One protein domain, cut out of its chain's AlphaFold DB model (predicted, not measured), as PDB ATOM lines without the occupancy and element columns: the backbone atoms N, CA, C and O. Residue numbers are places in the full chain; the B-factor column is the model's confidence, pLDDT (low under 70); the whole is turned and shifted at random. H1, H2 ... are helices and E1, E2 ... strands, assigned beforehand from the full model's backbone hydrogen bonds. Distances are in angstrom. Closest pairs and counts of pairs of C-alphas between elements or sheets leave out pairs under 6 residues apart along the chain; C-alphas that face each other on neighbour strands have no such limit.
ATOM      1  N   ASP A 121     -23.136 -23.783 150.764       83.88
ATOM      2  CA  ASP A 121     -24.175 -22.794 150.516       83.88
ATOM      3  C   ASP A 121     -23.707 -21.400 150.951       83.88
ATOM      4  O   ASP A 121     -23.618 -21.110 152.149       83.88
ATOM      5  N   ASP A 122     -23.391 -20.564 149.963       87.75
ATOM      6  CA  ASP A 122     -22.922 -19.195 150.171       87.75
ATOM      7  C   ASP A 122     -24.017 -18.277 150.731       87.75
ATOM      8  O   ASP A 122     -23.682 -17.315 151.420       87.75
ATOM      9  N   ALA A 123     -25.304 -18.628 150.573       90.94
ATOM     10  CA  ALA A 123     -26.423 -17.854 151.123       90.94
ATOM     11  C   ALA A 123     -26.347 -17.709 152.652       90.94
ATOM     12  O   ALA A 123     -26.866 -16.758 153.227       90.94
ATOM     13  N   VAL A 124     -25.635 -18.617 153.329       91.00
ATOM     14  CA  VAL A 124     -25.392 -18.525 154.775       91.00
ATOM     15  C   VAL A 124     -24.594 -17.271 155.150       91.00
ATOM     16  O   VAL A 124     -24.779 -16.743 156.248       91.00
ATOM     17  N   LEU A 125     -23.692 -16.792 154.288       93.81
ATOM     18  CA  LEU A 125     -22.969 -15.543 154.542       93.81
ATOM     19  C   LEU A 125     -23.916 -14.347 154.438       93.81
ATOM     20  O   LEU A 125     -23.896 -13.502 155.330       93.81
ATOM     21  N   ASP A 126     -24.804 -14.334 153.445       93.38
ATOM     22  CA  ASP A 126     -25.822 -13.288 153.289       93.38
ATOM     23  C   ASP A 126     -26.784 -13.265 154.487       93.38
ATOM     24  O   ASP A 126     -27.062 -12.207 155.054       93.38
ATOM     25  N   GLU A 127     -27.231 -14.437 154.952       94.38
ATOM     26  CA  GLU A 127     -28.059 -14.570 156.156       94.38
ATOM     27  C   GLU A 127     -27.345 -14.048 157.409       94.38
ATOM     28  O   GLU A 127     -27.952 -13.359 158.236       94.38
ATOM     29  N   LEU A 128     -26.052 -14.353 157.571       95.50
ATOM     30  CA  LEU A 128     -25.238 -13.818 158.665       95.50
ATOM     31  C   LEU A 128     -25.080 -12.297 158.545       95.50
ATOM     32  O   LEU A 128     -25.184 -11.604 159.558       95.50
ATOM     33  N   GLY A 129     -24.870 -11.784 157.333       96.62
ATOM     34  CA  GLY A 129     -24.780 -10.356 157.049       96.62
ATOM     35  C   GLY A 129     -26.051  -9.618 157.449       96.62
ATOM     36  O   GLY A 129     -25.998  -8.705 158.273       96.62
ATOM     37  N   ALA A 130     -27.202 -10.095 156.976       96.31
ATOM     38  CA  ALA A 130     -28.507  -9.553 157.332       96.31
ATOM     39  C   ALA A 130     -28.788  -9.657 158.840       96.31
ATOM     40  O   ALA A 130     -29.250  -8.698 159.455       96.31
ATOM     41  N   THR A 131     -28.456 -10.795 159.465       96.25
ATOM     42  CA  THR A 131     -28.677 -11.008 160.905       96.25
ATOM     43  C   THR A 131     -27.882 -10.019 161.754       96.25
ATOM     44  O   THR A 131     -28.397  -9.527 162.753       96.25
ATOM     45  N   TYR A 132     -26.630  -9.726 161.406       96.88
ATOM     46  CA  TYR A 132     -25.758  -8.879 162.230       96.88
ATOM     47  C   TYR A 132     -25.600  -7.451 161.701       96.88
ATOM     48  O   TYR A 132     -24.844  -6.672 162.283       96.88
ATOM     49  N   GLY A 133     -26.336  -7.083 160.648       97.12
ATOM     50  CA  GLY A 133     -26.251  -5.767 160.017       97.12
ATOM     51  C   GLY A 133     -24.831  -5.469 159.546       97.12
ATOM     52  O   GLY A 133     -24.245  -4.478 159.974       97.12
ATOM     53  N   LEU A 134     -24.246  -6.390 158.782       97.25
ATOM     54  CA  LEU A 134     -22.964  -6.185 158.111       97.25
ATOM     55  C   LEU A 134     -23.206  -5.571 156.728       97.25
ATOM     56  O   LEU A 134     -24.226  -5.858 156.101       97.25
ATOM     57  N   ASP A 135     -22.257  -4.760 156.266       96.06
ATOM     58  CA  ASP A 135     -22.309  -4.145 154.937       96.06
ATOM     59  C   ASP A 135     -22.301  -5.211 153.822       96.06
ATOM     60  O   ASP A 135     -21.811  -6.328 154.011       96.06
ATOM     61  N   GLU A 136     -22.834  -4.870 152.642       89.06
ATOM     62  CA  GLU A 136     -22.989  -5.805 151.509       89.06
ATOM     63  C   GLU A 136     -21.657  -6.422 151.041       89.06
ATOM     64  O   GLU A 136     -21.627  -7.534 150.514       89.06
ATOM     65  N   ASP A 137     -20.540  -5.728 151.255       93.00
ATOM     66  CA  ASP A 137     -19.197  -6.164 150.882       93.00
ATOM     67  C   ASP A 137     -18.418  -6.824 152.035       93.00
ATOM     68  O   ASP A 137     -17.259  -7.205 151.852       93.00
ATOM     69  N   ALA A 138     -19.043  -7.054 153.197       93.81
ATOM     70  CA  ALA A 138     -18.386  -7.628 154.376       93.81
ATOM     71  C   ALA A 138     -17.764  -9.018 154.137       93.81
ATOM     72  O   ALA A 138     -16.862  -9.439 154.875       93.81
ATOM     73  N   PHE A 139     -18.233  -9.731 153.110       94.88
ATOM     74  CA  PHE A 139     -17.728 -11.040 152.689       94.88
ATOM     75  C   PHE A 139     -17.108 -11.031 151.283       94.88
ATOM     76  O   PHE A 139     -16.902 -12.092 150.691       94.88
ATOM     77  N   ALA A 140     -16.779  -9.857 150.736       93.06
ATOM     78  CA  ALA A 140     -16.162  -9.750 149.419       93.06
ATOM     79  C   ALA A 140     -14.880 -10.600 149.324       93.06
ATOM     80  O   ALA A 140     -13.976 -10.516 150.156       93.06
ATOM     81  N   GLY A 141     -14.802 -11.435 148.284       92.75
ATOM     82  CA  GLY A 141     -13.662 -12.326 148.051       92.75
ATOM     83  C   GLY A 141     -13.650 -13.597 148.906       92.75
ATOM     84  O   GLY A 141     -12.654 -14.320 148.888       92.75
ATOM     85  N   VAL A 142     -14.734 -13.899 149.621       93.38
ATOM     86  CA  VAL A 142     -14.879 -15.102 150.445       93.38
ATOM     87  C   VAL A 142     -16.025 -15.966 149.919       93.38
ATOM     88  O   VAL A 142     -17.063 -15.457 149.518       93.38
ATOM     89  N   THR A 143     -15.844 -17.285 149.944       92.88
ATOM     90  CA  THR A 143     -16.903 -18.272 149.693       92.88
ATOM     91  C   THR A 143     -16.997 -19.252 150.854       92.88
ATOM     92  O   THR A 143     -16.140 -19.288 151.747       92.88
ATOM     93  N   THR A 144     -18.047 -20.060 150.875       92.25
ATOM     94  CA  THR A 144     -18.246 -21.067 151.906       92.25
ATOM     95  C   THR A 144     -17.695 -22.421 151.492       92.25
ATOM     96  O   THR A 144     -17.763 -22.873 150.351       92.25
ATOM     97  N   HIS A 145     -17.155 -23.115 152.484       89.94
ATOM     98  CA  HIS A 145     -16.693 -24.481 152.372       89.94
ATOM     99  C   HIS A 145     -17.238 -25.299 153.539       89.94
ATOM    100  O   HIS A 145     -17.111 -24.927 154.711       89.94
ATOM    101  N   ARG A 146     -17.798 -26.466 153.220       84.81
ATOM    102  CA  ARG A 146     -18.175 -27.479 154.203       84.81
ATOM    103  C   ARG A 146     -17.208 -28.648 154.082       84.81
ATOM    104  O   ARG A 146     -17.347 -29.502 153.213       84.81
ATOM    105  N   GLY A 147     -16.225 -28.687 154.975       72.00
ATOM    106  CA  GLY A 147     -15.405 -29.884 155.160       72.00
ATOM    107  C   GLY A 147     -16.218 -31.020 155.794       72.00
ATOM    108  O   GLY A 147     -17.368 -30.830 156.188       72.00
ATOM    109  N   GLY A 148     -15.602 -32.189 155.999       68.25
ATOM    110  CA  GLY A 148     -16.211 -33.331 156.713       68.25
ATOM    111  C   GLY A 148     -16.471 -33.100 158.214       68.25
ATOM    112  O   GLY A 148     -16.548 -34.049 158.989       68.25
ATOM    113  N   GLY A 149     -16.532 -31.840 158.647       77.44
ATOM    114  CA  GLY A 149     -16.608 -31.414 160.034       77.44
ATOM    115  C   GLY A 149     -17.955 -30.811 160.425       77.44
ATOM    116  O   GLY A 149     -18.967 -30.908 159.739       77.44
ATOM    117  N   ARG A 150     -17.951 -30.170 161.593       87.19
ATOM    118  CA  ARG A 150     -19.142 -29.653 162.289       87.19
ATOM    119  C   ARG A 150     -19.400 -28.166 162.038       87.19
ATOM    120  O   ARG A 150     -20.238 -27.558 162.710       87.19
ATOM    121  N   TYR A 151     -18.632 -27.591 161.120       90.56
ATOM    122  CA  TYR A 151     -18.589 -26.169 160.839       90.56
ATOM    123  C   TYR A 151     -18.741 -25.928 159.344       90.56
ATOM    124  O   TYR A 151     -18.228 -26.697 158.529       90.56
ATOM    125  N   LEU A 152     -19.424 -24.840 159.020       92.62
ATOM    126  CA  LEU A 152     -19.272 -24.146 157.754       92.62
ATOM    127  C   LEU A 152     -18.127 -23.143 157.915       92.62
ATOM    128  O   LEU A 152     -18.101 -22.413 158.912       92.62
ATOM    129  N   SER A 153     -17.195 -23.117 156.970       93.69
ATOM    130  CA  SER A 153     -16.059 -22.196 156.976       93.69
ATOM    131  C   SER A 153     -16.141 -21.203 155.828       93.69
ATOM    132  O   SER A 153     -16.543 -21.566 154.731       93.69
ATOM    133  N   ALA A 154     -15.682 -19.986 156.078       94.06
ATOM    134  CA  ALA A 154     -15.318 -19.001 155.075       94.06
ATOM    135  C   ALA A 154     -13.906 -19.300 154.548       94.06
ATOM    136  O   ALA A 154     -12.966 -19.449 155.333       94.06
ATOM    137  N   VAL A 155     -13.737 -19.382 153.236       93.75
ATOM    138  CA  VAL A 155     -12.444 -19.519 152.550       93.75
ATOM    139  C   VAL A 155     -12.293 -18.392 151.537       93.75
ATOM    140  O   VAL A 155     -13.290 -17.869 151.057       93.75
ATOM    141  N   SER A 156     -11.061 -18.024 151.183       93.56
ATOM    142  CA  SER A 156     -10.861 -17.120 150.042       93.56
ATOM    143  C   SER A 156     -11.477 -17.732 148.780       93.56
ATOM    144  O   SER A 156     -11.337 -18.937 148.558       93.56
ATOM    145  N   ALA A 157     -12.122 -16.928 147.940       91.88
ATOM    146  CA  ALA A 157     -12.750 -17.389 146.701       91.88
ATOM    147  C   ALA A 157     -11.734 -18.032 145.737       91.88
ATOM    148  O   ALA A 157     -12.053 -18.956 144.987       91.88
ATOM    149  N   ASP A 158     -10.477 -17.588 145.792       91.50
ATOM    150  CA  ASP A 158      -9.359 -18.148 145.033       91.50
ATOM    151  C   ASP A 158      -8.620 -19.283 145.769       91.50
ATOM    152  O   ASP A 158      -7.593 -19.765 145.283       91.50
ATOM    153  N   HIS A 159      -9.123 -19.743 146.920       91.06
ATOM    154  CA  HIS A 159      -8.468 -20.777 147.713       91.06
ATOM    155  C   HIS A 159      -8.409 -22.103 146.953       91.06
ATOM    156  O   HIS A 159      -9.429 -22.657 146.534       91.06
ATOM    157  N   ARG A 160      -7.197 -22.648 146.829       89.25
ATOM    158  CA  ARG A 160      -6.941 -23.957 146.228       89.25
ATOM    159  C   ARG A 160      -5.942 -24.742 147.065       89.25
ATOM    160  O   ARG A 160      -5.019 -24.166 147.640       89.25
ATOM    161  N   LEU A 161      -6.100 -26.060 147.099       87.75
ATOM    162  CA  LEU A 161      -5.226 -26.971 147.837       87.75
ATOM    163  C   LEU A 161      -4.855 -28.204 147.001       87.75
ATOM    164  O   LEU A 161      -5.580 -28.551 146.067       87.75
ATOM    165  N   PRO A 162      -3.751 -28.899 147.332       88.12
ATOM    166  CA  PRO A 162      -3.446 -30.191 146.732       88.12
ATOM    167  C   PRO A 162      -4.566 -31.216 147.000       88.12
ATOM    168  O   PRO A 162      -5.060 -31.291 148.132       88.12
ATOM    169  N   PRO A 163      -4.964 -32.036 146.010       86.31
ATOM    170  CA  PRO A 163      -5.978 -33.065 146.195       86.31
ATOM    171  C   PRO A 163      -5.511 -34.117 147.205       86.31
ATOM    172  O   PRO A 163      -4.333 -34.468 147.266       86.31
ATOM    173  N   GLY A 164      -6.448 -34.631 148.003       83.06
ATOM    174  CA  GLY A 164      -6.167 -35.674 148.995       83.06
ATOM    175  C   GLY A 164      -5.367 -35.206 150.217       83.06
ATOM    176  O   GLY A 164      -5.015 -36.032 151.059       83.06
ATOM    177  N   LEU A 165      -5.089 -33.903 150.352       84.50
ATOM    178  CA  LEU A 165      -4.465 -33.362 151.554       84.50
ATOM    179  C   LEU A 165      -5.432 -33.473 152.740       84.50
ATOM    180  O   LEU A 165      -6.502 -32.865 152.745       84.50
ATOM    181  N   ALA A 166      -5.032 -34.214 153.772       83.00
ATOM    182  CA  ALA A 166      -5.753 -34.252 155.038       83.00
ATOM    183  C   ALA A 166      -5.569 -32.914 155.774       83.00
ATOM    184  O   ALA A 166      -4.547 -32.688 156.428       83.00
ATOM    185  N   THR A 167      -6.536 -32.007 155.650       81.06
ATOM    186  CA  THR A 167      -6.491 -30.713 156.338       81.06
ATOM    187  C   THR A 167      -7.002 -30.842 157.771       81.06
ATOM    188  O   THR A 167      -8.011 -31.490 158.045       81.06
ATOM    189  N   GLN A 168      -6.309 -30.201 158.717       81.44
ATOM    190  CA  GLN A 168      -6.830 -30.042 160.081       81.44
ATOM    191  C   GLN A 168      -7.929 -28.978 160.134       81.44
ATOM    192  O   GLN A 168      -8.879 -29.085 160.904       81.44
ATOM    193  N   THR A 169      -7.793 -27.921 159.333       82.38
ATOM    194  CA  THR A 169      -8.781 -26.853 159.171       82.38
ATOM    195  C   THR A 169      -8.634 -26.267 157.771       82.38
ATOM    196  O   THR A 169      -7.516 -26.133 157.276       82.38
ATOM    197  N   THR A 170      -9.758 -25.915 157.151       87.94
ATOM    198  CA  THR A 170      -9.804 -25.188 155.879       87.94
ATOM    199  C   THR A 170     -10.635 -23.929 156.102       87.94
ATOM    200  O   THR A 170     -11.800 -24.024 156.499       87.94
ATOM    201  N   GLY A 171     -10.028 -22.762 155.880       91.19
ATOM    202  CA  GLY A 171     -10.673 -21.466 156.096       91.19
ATOM    203  C   GLY A 171     -10.923 -21.105 157.562       91.19
ATOM    204  O   GLY A 171     -10.413 -21.741 158.486       91.19
ATOM    205  N   LEU A 172     -11.729 -20.068 157.760       93.19
ATOM    206  CA  LEU A 172     -12.191 -19.588 159.054       93.19
ATOM    207  C   LEU A 172     -13.565 -20.206 159.350       93.19
ATOM    208  O   LEU A 172     -14.504 -19.946 158.604       93.19
ATOM    209  N   PRO A 173     -13.744 -21.009 160.409       93.50
ATOM    210  CA  PRO A 173     -15.057 -21.565 160.722       93.50
ATOM    211  C   PRO A 173     -15.999 -20.418 161.097       93.50
ATOM    212  O   PRO A 173     -15.711 -19.709 162.054       93.50
ATOM    213  N   VAL A 174     -17.117 -20.237 160.392       95.12
ATOM    214  CA  VAL A 174     -18.053 -19.117 160.616       95.12
ATOM    215  C   VAL A 174     -19.324 -19.533 161.341       95.12
ATOM    216  O   VAL A 174     -19.826 -18.803 162.194       95.12
ATOM    217  N   LEU A 175     -19.795 -20.755 161.089       94.50
ATOM    218  CA  LEU A 175     -21.049 -21.254 161.643       94.50
ATOM    219  C   LEU A 175     -20.906 -22.702 162.116       94.50
ATOM    220  O   LEU A 175     -20.484 -23.582 161.370       94.50
ATOM    221  N   GLY A 176     -21.276 -22.971 163.364       93.44
ATOM    222  CA  GLY A 176     -21.412 -24.319 163.910       93.44
ATOM    223  C   GLY A 176     -22.797 -24.891 163.623       93.44
ATOM    224  O   GLY A 176     -23.800 -24.373 164.116       93.44
ATOM    225  N   THR A 177     -22.857 -26.003 162.890       89.75
ATOM    226  CA  THR A 177     -24.121 -26.562 162.367       89.75
ATOM    227  C   THR A 177     -24.736 -27.641 163.259       89.75
ATOM    228  O   THR A 177     -25.671 -28.325 162.859       89.75
ATOM    229  N   GLN A 178     -24.197 -27.841 164.464       88.94
ATOM    230  CA  GLN A 178     -24.711 -28.833 165.416       88.94
ATOM    231  C   GLN A 178     -25.844 -28.309 166.295       88.94
ATOM    232  O   GLN A 178     -26.628 -29.096 166.818       88.94
ATOM    233  N   ALA A 179     -25.872 -26.997 166.523       86.31
ATOM    234  CA  ALA A 179     -26.917 -26.352 167.298       86.31
ATOM    235  C   ALA A 179     -28.125 -26.066 166.400       86.31
ATOM    236  O   ALA A 179     -27.976 -25.877 165.193       86.31
ATOM    237  N   ARG A 180     -29.316 -26.020 167.001       87.81
ATOM    238  CA  ARG A 180     -30.540 -25.546 166.351       87.81
ATOM    239  C   ARG A 180     -31.126 -24.407 167.195       87.81
ATOM    240  O   ARG A 180     -31.478 -24.678 168.342       87.81
ATOM    241  N   PRO A 181     -31.214 -23.174 166.669       89.06
ATOM    242  CA  PRO A 181     -30.679 -22.737 165.373       89.06
ATOM    243  C   PRO A 181     -29.135 -22.787 165.325       89.06
ATOM    244  O   PRO A 181     -28.490 -22.796 166.387       89.06
ATOM    245  N   PRO A 182     -28.535 -22.858 164.117       92.06
ATOM    246  CA  PRO A 182     -27.088 -22.837 163.930       92.06
ATOM    247  C   PRO A 182     -26.439 -21.645 164.624       92.06
ATOM    248  O   PRO A 182     -27.013 -20.562 164.713       92.06
ATOM    249  N   LYS A 183     -25.232 -21.858 165.142       94.50
ATOM    250  CA  LYS A 183     -24.576 -20.897 166.026       94.50
ATOM    251  C   LYS A 183     -23.357 -20.276 165.346       94.50
ATOM    252  O   LYS A 183     -22.478 -21.048 164.952       94.50
TER     253      LYS A 183
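Overview. This is residues 121 to 183 of the 266 residues of the protein "Ribosomal RNA small subunit methyltransferase F" of wastewater metagenome (UniProt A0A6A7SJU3). With little regular structure, this is a small three-stranded sheet with one short helix, H1, across one face and a long loop, residues 157 to 171, swinging out away from H1. The 63 printed residues, under half in named elements, run H1, E1, E2, E3, class mixed. The sheet E1, E2, E3 is a meander, each strand antiparallel to the one before. The outline is flat, 37 by 28 by 15 A, only just compact, close to loose, with radius of gyration 12.4 A.

Arrangement. E2, residues 151 to 156, forms hairpins with E1, residues 142 to 145, at 143 degrees, and E3, residues 172 to 176, at 153 degrees. Within hydrogen-bond range are N 143 and O 155, 2.8 A, and N 154 and O 172, 2.8 A. H1, residues 123 to 132, is on the sheet, height 10.3 A, across the strands, at 85 degrees to E2 on the local plane. The closest C-alphas of H1 and E1, Leu 125 and Thr 144, are 7.7 A apart. In H1 every O i to N i+4 pair is within hydrogen-bond range.

Along the chain. H1 begins at C-alpha 123 (-26.423, -17.854, 151.123) and measures 14.3 A from first to last C-alpha; E2 measures 16.1 A. E3 ends at C-alpha 176 (-21.412, -24.319, 163.910).

Size, cuts and confidence. The farthest C-alphas, Gly 133 and Gly 164, are 37.7 A apart. The printed part has no cut; the link E2 to E3 is long. Residue 148 alone has pLDDT under 70.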